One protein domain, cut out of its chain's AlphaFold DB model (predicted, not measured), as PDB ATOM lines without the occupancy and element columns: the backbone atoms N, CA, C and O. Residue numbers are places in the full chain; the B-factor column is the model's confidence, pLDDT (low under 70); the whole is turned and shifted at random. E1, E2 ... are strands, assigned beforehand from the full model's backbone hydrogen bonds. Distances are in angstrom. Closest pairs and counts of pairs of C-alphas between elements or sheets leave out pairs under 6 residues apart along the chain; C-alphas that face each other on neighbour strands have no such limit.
ATOM      1  N   SER A  47     238.698 176.030  69.366       86.50
ATOM      2  CA  SER A  47     239.366 176.213  68.078       86.50
ATOM      3  C   SER A  47     240.470 175.177  67.879       86.50
ATOM      4  O   SER A  47     241.130 174.754  68.831       86.50
ATOM      5  N   LYS A  48     240.715 174.805  66.616       86.38
ATOM      6  CA  LYS A  48     241.833 173.926  66.245       86.38
ATOM      7  C   LYS A  48     243.172 174.559  66.634       86.38
ATOM      8  O   LYS A  48     243.318 175.782  66.602       86.38
ATOM      9  N   GLN A  49     244.146 173.716  66.976       89.31
ATOM     10  CA  GLN A  49     245.531 174.146  67.171       89.31
ATOM     11  C   GLN A  49     246.062 174.800  65.889       89.31
ATOM     12  O   GLN A  49     245.717 174.376  64.783       89.31
ATOM     13  N   LEU A  50     246.895 175.831  66.038       92.25
ATOM     14  CA  LEU A  50     247.594 176.419  64.899       92.25
ATOM     15  C   LEU A  50     248.630 175.440  64.345       92.25
ATOM     16  O   LEU A  50     249.083 174.533  65.040       92.25
ATOM     17  N   VAL A  51     249.043 175.665  63.102       92.88
ATOM     18  CA  VAL A  51     250.104 174.887  62.454       92.88
ATOM     19  C   VAL A  51     251.298 175.801  62.197       92.88
ATOM     20  O   VAL A  51     251.118 176.942  61.772       92.88
ATOM     21  N   HIS A  52     252.514 175.320  62.453       91.75
ATOM     22  CA  HIS A  52     253.750 176.039  62.148       91.75
ATOM     23  C   HIS A  52     254.496 175.337  61.010       91.75
ATOM     24  O   HIS A  52     254.917 174.191  61.152       91.75
ATOM     25  N   GLU A  53     254.665 176.034  59.889       89.06
ATOM     26  CA  GLU A  53     255.300 175.534  58.665       89.06
ATOM     27  C   GLU A  53     256.222 176.615  58.100       89.06
ATOM     28  O   GLU A  53     255.834 177.777  57.995       89.06
ATOM     29  N   ASN A  54     257.445 176.242  57.711       84.56
ATOM     30  CA  ASN A  54     258.406 177.141  57.056       84.56
ATOM     31  C   ASN A  54     258.659 178.467  57.812       84.56
ATOM     32  O   ASN A  54     258.814 179.519  57.199       84.56
ATOM     33  N   GLY A  55     258.680 178.432  59.151       84.19
ATOM     34  CA  GLY A  55     258.910 179.619  59.990       84.19
ATOM     35  C   GLY A  55     257.694 180.537  60.166       84.19
ATOM     36  O   GLY A  55     257.817 181.573  60.829       84.19
ATOM     37  N   MET A  56     256.547 180.160  59.593       90.50
ATOM     38  CA  MET A  56     255.288 180.900  59.617       90.50
ATOM     39  C   MET A  56     254.200 180.118  60.349       90.50
ATOM     40  O   MET A  56     254.202 178.887  60.401       90.50
ATOM     41  N   VAL A  57     253.241 180.848  60.905       92.88
ATOM     42  CA  VAL A  57     252.074 180.294  61.588       92.88
ATOM     43  C   VAL A  57     250.873 180.363  60.654       92.88
ATOM     44  O   VAL A  57     250.533 181.421  60.123       92.88
ATOM     45  N   ARG A  58     250.212 179.225  60.458       91.69
ATOM     46  CA  ARG A  58     249.018 179.095  59.628       91.69
ATOM     47  C   ARG A  58     247.771 179.125  60.490       91.69
ATOM     48  O   ARG A  58     247.563 178.255  61.337       91.69
ATOM     49  N   TRP A  59     246.920 180.101  60.216       89.31
ATOM     50  CA  TRP A  59     245.563 180.172  60.735       89.31
ATOM     51  C   TRP A  59     244.716 181.043  59.813       89.31
ATOM     52  O   TRP A  59     244.860 182.263  59.789       89.31
ATOM     53  N   SER A  60     243.850 180.402  59.034       78.38
ATOM     54  CA  SER A  60     242.872 181.062  58.174       78.38
ATOM     55  C   SER A  60     241.534 181.121  58.901       78.38
ATOM     56  O   SER A  60     240.875 180.093  59.075       78.38
ATOM     57  N   GLU A  61     241.142 182.310  59.341       69.38
ATOM     58  CA  GLU A  61     239.819 182.532  59.907       69.38
ATOM     59  C   GLU A  61     238.745 182.459  58.810       69.38
ATOM     60  O   GLU A  61     238.888 183.060  57.746       69.38
ATOM     61  N   THR A  62     237.655 181.733  59.066       54.62
ATOM     62  CA  THR A  62     236.475 181.655  58.183       54.62
ATOM     63  C   THR A  62     235.356 182.637  58.547       54.62
ATOM     64  O   THR A  62     234.330 182.641  57.877       54.62
ATOM     65  N   ALA A  63     235.506 183.478  59.573       46.53
ATOM     66  CA  ALA A  63     234.456 184.405  59.997       46.53
ATOM     67  C   ALA A  63     235.036 185.750  60.457       46.53
ATOM     68  O   ALA A  63     235.437 185.916  61.605       46.53
ATOM     69  N   SER A  64     235.050 186.728  59.553       43.31
ATOM     70  CA  SER A  64     235.355 188.123  59.868       43.31
ATOM     71  C   SER A  64     234.431 188.623  60.987       43.31
ATOM     72  O   SER A  64     233.222 188.711  60.791       43.31
ATOM     73  N   GLY A  65     234.990 188.934  62.163       58.53
ATOM     74  CA  GLY A  65     234.251 189.544  63.280       58.53
ATOM     75  C   GLY A  65     234.301 188.803  64.620       58.53
ATOM     76  O   GLY A  65     233.690 189.272  65.575       58.53
ATOM     77  N   SER A  66     235.022 187.683  64.739       67.62
ATOM     78  CA  SER A  66     235.054 186.918  65.998       67.62
ATOM     79  C   SER A  66     235.922 187.551  67.105       67.62
ATOM     80  O   SER A  66     235.802 187.180  68.274       67.62
ATOM     81  N   GLY A  67     236.804 188.500  66.764       82.81
ATOM     82  CA  GLY A  67     237.782 189.067  67.700       82.81
ATOM     83  C   GLY A  67     238.876 188.078  68.128       82.81
ATOM     84  O   GLY A  67     239.566 188.328  69.117       82.81
ATOM     85  N   ILE A  68     239.016 186.950  67.420       89.75
ATOM     86  CA  ILE A  68     240.080 185.971  67.636       89.75
ATOM     87  C   ILE A  68     241.356 186.445  66.936       89.75
ATOM     88  O   ILE A  68     241.334 186.814  65.767       89.75
ATOM     89  N   GLN A  69     242.484 186.397  67.642       91.31
ATOM     90  CA  GLN A  69     243.793 186.743  67.093       91.31
ATOM     91  C   GLN A  69     244.859 185.720  67.501       91.31
ATOM     92  O   GLN A  69     244.843 185.238  68.640       91.31
ATOM     93  N   PRO A  70     245.803 185.388  66.607       94.44
ATOM     94  CA  PRO A  70     246.949 184.576  66.964       94.44
ATOM     95  C   PRO A  70     247.981 185.409  67.727       94.44
ATOM     96  O   PRO A  70     248.352 186.517  67.334       94.44
ATOM     97  N   VAL A  71     248.462 184.853  68.831       96.06
ATOM     98  CA  VAL A  71     249.451 185.470  69.713       96.06
ATOM     99  C   VAL A  71     250.582 184.488  70.002       96.06
ATOM    100  O   VAL A  71     250.404 183.270  69.933       96.06
ATOM    101  N   ALA A  72     251.748 185.024  70.340       96.06
ATOM    102  CA  ALA A  72     252.896 184.287  70.836       96.06
ATOM    103  C   ALA A  72     253.287 184.779  72.230       96.06
ATOM    104  O   ALA A  72     253.319 185.981  72.499       96.06
ATOM    105  N   LYS A  73     253.644 183.839  73.097       95.44
ATOM    106  CA  LYS A  73     254.180 184.088  74.433       95.44
ATOM    107  C   LYS A  73     255.548 183.442  74.545       95.44
ATOM    108  O   LYS A  73     255.686 182.255  74.258       95.44
ATOM    109  N   MET A  74     256.568 184.204  74.915       93.00
ATOM    110  CA  MET A  74     257.909 183.640  75.079       93.00
ATOM    111  C   MET A  74     257.961 182.832  76.374       93.00
ATOM    112  O   MET A  74     257.547 183.320  77.420       93.00
ATOM    113  N   VAL A  75     258.506 181.613  76.329       92.38
ATOM    114  CA  VAL A  75     258.680 180.795  77.544       92.38
ATOM    115  C   VAL A  75     259.659 181.469  78.505       92.38
ATOM    116  O   VAL A  75     259.461 181.440  79.713       92.38
ATOM    117  N   LEU A  76     260.681 182.139  77.972       89.69
ATOM    118  CA  LEU A  76     261.707 182.836  78.751       89.69
ATOM    119  C   LEU A  76     261.231 184.166  79.361       89.69
ATOM    120  O   LEU A  76     261.826 184.630  80.328       89.69
ATOM    121  N   ASP A  77     260.156 184.754  78.835       89.75
ATOM    122  CA  ASP A  77     259.529 185.965  79.378       89.75
ATOM    123  C   ASP A  77     258.004 185.781  79.439       89.75
ATOM    124  O   ASP A  77     257.267 186.327  78.611       89.75
ATOM    125  N   PRO A  78     257.506 184.993  80.410       90.50
ATOM    126  CA  PRO A  78     256.099 184.601  80.477       90.50
ATOM    127  C   PRO A  78     255.160 185.760  80.840       90.50
ATOM    128  O   PRO A  78     253.946 185.584  80.855       90.50
ATOM    129  N   ARG A  79     255.678 186.958  81.122       91.44
ATOM    130  CA  ARG A  79     254.870 188.133  81.481       91.44
ATOM    131  C   ARG A  79     254.166 188.751  80.280       91.44
ATOM    132  O   ARG A  79     253.100 189.345  80.433       91.44
ATOM    133  N   HIS A  80     254.757 188.621  79.093       91.12
ATOM    134  CA  HIS A  80     254.324 189.356  77.914       91.12
ATOM    135  C   HIS A  80     253.816 188.437  76.817       91.12
ATOM    136  O   HIS A  80     254.383 187.390  76.507       91.12
ATOM    137  N   GLU A  81     252.740 188.887  76.189       94.19
ATOM    138  CA  GLU A  81     252.154 188.251  75.024       94.19
ATOM    139  C   GLU A  81     252.249 189.218  73.854       94.19
ATOM    140  O   GLU A  81     252.134 190.438  73.999       94.19
ATOM    141  N   HIS A  82     252.496 188.664  72.678       95.19
ATOM    142  CA  HIS A  82     252.758 189.428  71.477       95.19
ATOM    143  C   HIS A  82     251.810 188.964  70.381       95.19
ATOM    144  O   HIS A  82     251.790 187.785  70.038       95.19
ATOM    145  N   ALA A  83     251.026 189.885  69.826       95.06
ATOM    146  CA  ALA A  83     250.244 189.596  68.631       95.06
ATOM    147  C   ALA A  83     251.179 189.166  67.494       95.06
ATOM    148  O   ALA A  83     252.241 189.769  67.312       95.06
ATOM    149  N   LEU A  84     250.794 188.122  66.757       95.25
ATOM    150  CA  LEU A  84     251.474 187.799  65.510       95.25
ATOM    151  C   LEU A  84     251.128 188.844  64.449       95.25
ATOM    152  O   LEU A  84     250.045 189.429  64.455       95.25
ATOM    153  N   GLU A  85     252.050 189.061  63.524       94.12
ATOM    154  CA  GLU A  85     251.877 190.040  62.457       94.12
ATOM    155  C   GLU A  85     251.321 189.337  61.209       94.12
ATOM    156  O   GLU A  85     251.812 188.264  60.844       94.12
ATOM    157  N   PRO A  86     250.286 189.886  60.556       91.81
ATOM    158  CA  PRO A  86     249.758 189.301  59.332       91.81
ATOM    159  C   PRO A  86     250.770 189.479  58.194       91.81
ATOM    160  O   PRO A  86     251.230 190.591  57.940       91.81
ATOM    161  N   GLU A  87     251.092 188.391  57.499       89.44
ATOM    162  CA  GLU A  87     251.971 188.411  56.319       89.44
ATOM    163  C   GLU A  87     251.146 188.249  55.032       89.44
ATOM    164  O   GLU A  87     251.323 188.982  54.063       89.44
ATOM    165  N   ALA A  88     250.197 187.310  55.033       87.50
ATOM    166  CA  ALA A  88     249.261 187.072  53.937       87.50
ATOM    167  C   ALA A  88     247.975 186.417  54.465       87.50
ATOM    168  O   ALA A  88     247.847 186.138  55.658       87.50
ATOM    169  N   PHE A  89     247.004 186.150  53.586       86.75
ATOM    170  CA  PHE A  89     245.753 185.508  53.993       86.75
ATOM    171  C   PHE A  89     246.015 184.160  54.682       86.75
ATOM    172  O   PHE A  89     246.528 183.217  54.078       86.75
ATOM    173  N   GLY A  90     245.655 184.086  55.963       87.56
ATOM    174  CA  GLY A  90     245.842 182.901  56.791       87.56
ATOM    175  C   GLY A  90     247.286 182.616  57.223       87.56
ATOM    176  O   GLY A  90     247.539 181.545  57.779       87.56
ATOM    177  N   LEU A  91     248.219 183.539  56.967       91.88
ATOM    178  CA  LEU A  91     249.642 183.411  57.268       91.88
ATOM    179  C   LEU A  91     250.109 184.538  58.185       91.88
ATOM    180  O   LEU A  91     249.920 185.720  57.898       91.88
ATOM    181  N   TRP A  92     250.766 184.137  59.266       94.50
ATOM    182  CA  TRP A  92     251.171 185.013  60.351       94.50
ATOM    183  C   TRP A  92     252.645 184.810  60.671       94.50
ATOM    184  O   TRP A  92     253.134 183.677  60.724       94.50
ATOM    185  N   ARG A  93     253.349 185.909  60.927       94.12
ATOM    186  CA  ARG A  93     254.757 185.907  61.314       94.12
ATOM    187  C   ARG A  93     254.926 186.293  62.778       94.12
ATOM    188  O   ARG A  93     254.130 187.032  63.357       94.12
ATOM    189  N   PHE A  94     256.005 185.800  63.368       94.06
ATOM    190  CA  PHE A  94     256.429 186.223  64.696       94.06
ATOM    191  C   PHE A  94     257.008 187.640  64.643       94.06
ATOM    192  O   PHE A  94     257.814 187.911  63.751       94.06
ATOM    193  N   PRO A  95     256.694 188.498  65.626       92.94
ATOM    194  CA  PRO A  95     257.439 189.731  65.843       92.94
ATOM    195  C   PRO A  95     258.928 189.441  66.065       92.94
ATOM    196  O   PRO A  95     259.277 188.452  66.711       92.94
ATOM    197  N   GLU A  96     259.816 190.330  65.615       89.62
ATOM    198  CA  GLU A  96     261.280 190.144  65.716       89.62
ATOM    199  C   GLU A  96     261.787 189.953  67.155       89.62
ATOM    200  O   GLU A  96     262.798 189.294  67.404       89.62
ATOM    201  N   ARG A  97     261.062 190.518  68.127       89.00
ATOM    202  CA  ARG A  97     261.350 190.375  69.560       89.00
ATOM    203  C   ARG A  97     261.099 188.968  70.103       89.00
ATOM    204  O   ARG A  97     261.670 188.632  71.135       89.00
ATOM    205  N   CYS A  98     260.266 188.157  69.445       90.69
ATOM    206  CA  CYS A  98     259.958 186.799  69.882       90.69
ATOM    207  C   CYS A  98     261.118 185.854  69.546       90.69
ATOM    208  O   CYS A  98     261.327 185.490  68.384       90.69
ATOM    209  N   LYS A  99     261.860 185.457  70.582       88.50
ATOM    210  CA  LYS A  99     263.099 184.674  70.496       88.50
ATOM    211  C   LYS A  99     263.018 183.404  71.345       88.50
ATOM    212  O   LYS A  99     262.277 183.357  72.324       88.50
ATOM    213  N   GLY A 100     263.803 182.387  70.982       88.75
ATOM    214  CA  GLY A 100     263.812 181.091  71.667       88.75
ATOM    215  C   GLY A 100     262.472 180.343  71.601       88.75
ATOM    216  O   GLY A 100     261.718 180.467  70.631       88.75
ATOM    217  N   LEU A 101     262.175 179.539  72.624       91.38
ATOM    218  CA  LEU A 101     260.932 178.771  72.701       91.38
ATOM    219  C   LEU A 101     259.733 179.699  72.958       91.38
ATOM    220  O   LEU A 101     259.682 180.419  73.957       91.38
ATOM    221  N   CYS A 102     258.752 179.658  72.059       93.88
ATOM    222  CA  CYS A 102     257.513 180.427  72.141       93.88
ATOM    223  C   CYS A 102     256.295 179.495  72.173       93.88
ATOM    224  O   CYS A 102     256.265 178.490  71.470       93.88
ATOM    225  N   LEU A 103     255.264 179.858  72.931       95.38
ATOM    226  CA  LEU A 103     253.941 179.242  72.890       95.38
ATOM    227  C   LEU A 103     253.038 180.071  71.977       95.38
ATOM    228  O   LEU A 103     252.811 181.248  72.247       95.38
ATOM    229  N   VAL A 104     252.521 179.465  70.910       96.06
ATOM    230  CA  VAL A 104     251.629 180.121  69.944       96.06
ATOM    231  C   VAL A 104     250.205 179.610  70.101       96.06
ATOM    232  O   VAL A 104     249.981 178.403  70.101       96.06
ATOM    233  N   TYR A 105     249.232 180.507  70.217       95.75
ATOM    234  CA  TYR A 105     247.823 180.149  70.404       95.75
ATOM    235  C   TYR A 105     246.887 181.253  69.909       95.75
ATOM    236  O   TYR A 105     247.307 182.361  69.584       95.75
ATOM    237  N   LEU A 106     245.599 180.933  69.839       94.00
ATOM    238  CA  LEU A 106     244.524 181.859  69.533       94.00
ATOM    239  C   LEU A 106     243.951 182.433  70.824       94.00
ATOM    240  O   LEU A 106     243.651 181.692  71.766       94.00
ATOM    241  N   ARG A 107     243.734 183.745  70.830       92.50
ATOM    242  CA  ARG A 107     243.088 184.465  71.924       92.50
ATOM    243  C   ARG A 107     241.830 185.177  71.456       92.50
ATOM    244  O   ARG A 107     241.845 185.794  70.397       92.50
ATOM    245  N   GLN A 108     240.789 185.147  72.288       91.12
ATOM    246  CA  GLN A 108     239.559 185.922  72.129       91.12
ATOM    247  C   GLN A 108     239.270 186.689  73.425       91.12
ATOM    248  O   GLN A 108     238.799 186.112  74.404       91.12
ATOM    249  N   GLY A 109     239.583 187.985  73.468       87.88
ATOM    250  CA  GLY A 109     239.519 188.746  74.719       87.88
ATOM    251  C   GLY A 109     240.458 188.155  75.778       87.88
ATOM    252  O   GLY A 109     241.667 188.124  75.566       87.88
ATOM    253  N   VAL A 110     239.907 187.676  76.896       85.06
ATOM    254  CA  VAL A 110     240.670 187.026  77.980       85.06
ATOM    255  C   VAL A 110     240.860 185.518  77.775       85.06
ATOM    256  O   VAL A 110     241.713 184.918  78.427       85.06
ATOM    257  N   ASP A 111     240.108 184.907  76.857       87.19
ATOM    258  CA  ASP A 111     240.098 183.459  76.667       87.19
ATOM    259  C   ASP A 111     241.237 182.999  75.750       87.19
ATOM    260  O   ASP A 111     241.458 183.561  74.672       87.19
ATOM    261  N   VAL A 112     241.890 181.898  76.123       90.94
ATOM    262  CA  VAL A 112     242.717 181.100  75.210       90.94
ATOM    263  C   VAL A 112     241.824 180.056  74.548       90.94
ATOM    264  O   VAL A 112     241.274 179.188  75.218       90.94
ATOM    265  N   VAL A 113     241.660 180.137  73.228       90.19
ATOM    266  CA  VAL A 113     240.634 179.353  72.513       90.19
ATOM    267  C   VAL A 113     241.194 178.192  71.698       90.19
ATOM    268  O   VAL A 113     240.419 177.343  71.259       90.19
ATOM    269  N   SER A 114     242.513 178.122  71.514       91.44
ATOM    270  CA  SER A 114     243.199 176.998  70.869       91.44
ATOM    271  C   SER A 114     244.290 176.423  71.758       91.44
ATOM    272  O   SER A 114     244.880 177.132  72.575       91.44
ATOM    273  N   ARG A 115     244.645 175.165  71.498       90.56
ATOM    274  CA  ARG A 115     245.817 174.533  72.102       90.56
ATOM    275  C   ARG A 115     247.086 175.354  71.823       90.56
ATOM    276  O   ARG A 115     247.306 175.719  70.663       90.56
ATOM    277  N   PRO A 116     247.922 175.631  72.839       93.50
ATOM    278  CA  PRO A 116     249.243 176.207  72.640       93.50
ATOM    279  C   PRO A 116     250.145 175.280  71.828       93.50
ATOM    280  O   PRO A 116     250.241 174.083  72.085       93.50
ATOM    281  N   LEU A 117     250.795 175.838  70.816       92.88
ATOM    282  CA  LEU A 117     251.798 175.173  69.998       92.88
ATOM    283  C   LEU A 117     253.189 175.663  70.430       92.88
ATOM    284  O   LEU A 117     253.473 176.851  70.251       92.88
ATOM    285  N   PRO A 118     254.062 174.798  70.973       91.75
ATOM    286  CA  PRO A 118     255.453 175.160  71.209       91.75
ATOM    287  C   PRO A 118     256.193 175.300  69.872       91.75
ATOM    288  O   PRO A 118     256.199 174.386  69.050       91.75
ATOM    289  N   VAL A 119     256.830 176.449  69.654       91.75
ATOM    290  CA  VAL A 119     257.612 176.760  68.454       91.75
ATOM    291  C   VAL A 119     258.987 177.266  68.863       91.75
ATOM    292  O   VAL A 119     259.107 178.287  69.540       91.75
ATOM    293  N   GLN A 120     260.035 176.574  68.415       88.88
ATOM    294  CA  GLN A 120     261.410 177.025  68.599       88.88
ATOM    295  C   GLN A 120     261.750 178.098  67.556       88.88
ATOM    296  O   GLN A 120     261.737 177.827  66.354       88.88
ATOM    297  N   ARG A 121     262.071 179.315  68.005       87.88
ATOM    298  CA  ARG A 121     262.564 180.392  67.138       87.88
ATOM    299  C   ARG A 121     264.094 180.399  67.081       87.88
ATOM    300  O   ARG A 121     264.744 180.102  68.088       87.88
ATOM    301  N   PRO A 122     264.679 180.750  65.920       74.62
ATOM    302  CA  PRO A 122     266.112 180.985  65.816       74.62
ATOM    303  C   PRO A 122     266.521 182.149  66.727       74.62
ATOM    304  O   PRO A 122     265.739 183.074  66.948       74.62
ATOM    305  N   SER A 123     267.754 182.080  67.230       66.50
ATOM    306  CA  SER A 123     268.333 182.999  68.219       66.50
ATOM    307  C   SER A 123     267.703 182.852  69.608       66.50
ATOM    308  O   SER A 123     266.659 183.431  69.904       66.50
ATOM    309  N   SER A 124     268.362 182.094  70.490       58.72
ATOM    310  CA  SER A 124     268.099 182.189  71.930       58.72
ATOM    311  C   SER A 124     268.605 183.542  72.440       58.72
ATOM    312  O   SER A 124     269.628 184.024  71.947       58.72
ATOM    313  N   PRO A 125     267.922 184.182  73.403       60.19
ATOM    314  CA  PRO A 125     268.480 185.347  74.080       60.19
ATOM    315  C   PRO A 125     269.855 185.001  74.675       60.19
ATOM    316  O   PRO A 125     270.047 183.899  75.185       60.19
ATOM    317  N   GLU A 126     270.813 185.924  74.578       55.03
ATOM    318  CA  GLU A 126     272.240 185.616  74.761       55.03
ATOM    319  C   GLU A 126     272.657 185.291  76.202       55.03
ATOM    320  O   GLU A 126     273.741 184.750  76.396       55.03
TER     321      GLU A 126
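AT A GLANCE: This is residues 47 to 126 of the 390 residues of an uncharacterized protein of Mesorhizobium sp (UniProt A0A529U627). The model is a small sandwich of two antiparallel sheets of four strands each, E1 E2 E6 E5 and E4 E3 E7 E8, face to face with their planes nearly parallel. At one edge E4 runs on into E5, from one sheet to the other; the link with Ala 63 and the tail to Glu 126 lie at opposite ends of the length. The printed part has 80 residues, with no named helix and eight named strands, E1 to E8 in order along the chain. The class is all strand, though under half of the residues, 35 of 80, are in named strands. The whole is compact, with a radius of gyration of the C-alphas of 12.0 A, and spans 41 by 27 by 17 A, only just elongated.

IN THESE COORDINATES: E1 is residues 51 to 53, beginning at C-alpha 51 (250.104, 174.887, 62.454), and E2 is residues 56 to 58; each is 6.5 A long. E3, residues 68 to 74, measures 19.5 A. E4 is residues 81 to 83, 6.8 A, and E5 is residues 85 to 88, 9.4 A. E6, residues 91 to 93, measures 7.0 A. E7, residues 101 to 108, is the longest strand by residues and measures 22.5 A from C-alpha 101 (260.932, 178.771, 72.701). E8, residues 117 to 120, measures 9.9 A and ends at C-alpha 120 (261.410, 177.025, 68.599).

HOW THE PARTS SIT: In the sheet E1 E2 E6 E5, the hairpin E1 and E2 has N 58 and O 51 within hydrogen-bond range at 2.8 A. E2 and E6 are antiparallel at 143 degrees, with N 57 and O 92 at 2.8 A. The hairpin E5 and E6 has N 93 and O 85 at 2.8 A. In the sheet E4 E3 E7 E8, the hairpin E3 and E4 has N 72 and O 82 at 2.8 A. E3 and E7 are antiparallel at 155 degrees, with N 71 and O 105 at 2.8 A. The hairpin E7 and E8 has N 117 and O 104 at 2.8 A. The two sheets form a sandwich, two sheets face to face: the facing parts are 9.4 A centre to centre, and the strands of one stand at 34 degrees to those of the other. Between the sheets, the closest C-alphas of E3 and E6 are those of Pro 70 and Trp 92, 7.9 A apart. E4 and E5 meet only through their link, with 30 degrees between them.

THE WHOLE: The C-alphas farthest apart are those of Ala 63 and Glu 126, at 40.6 A. The printed part has no cut and no long link. The mean pLDDT of the printed part is 86.6; residues 61 to 66 and 123 to 126 are under 70.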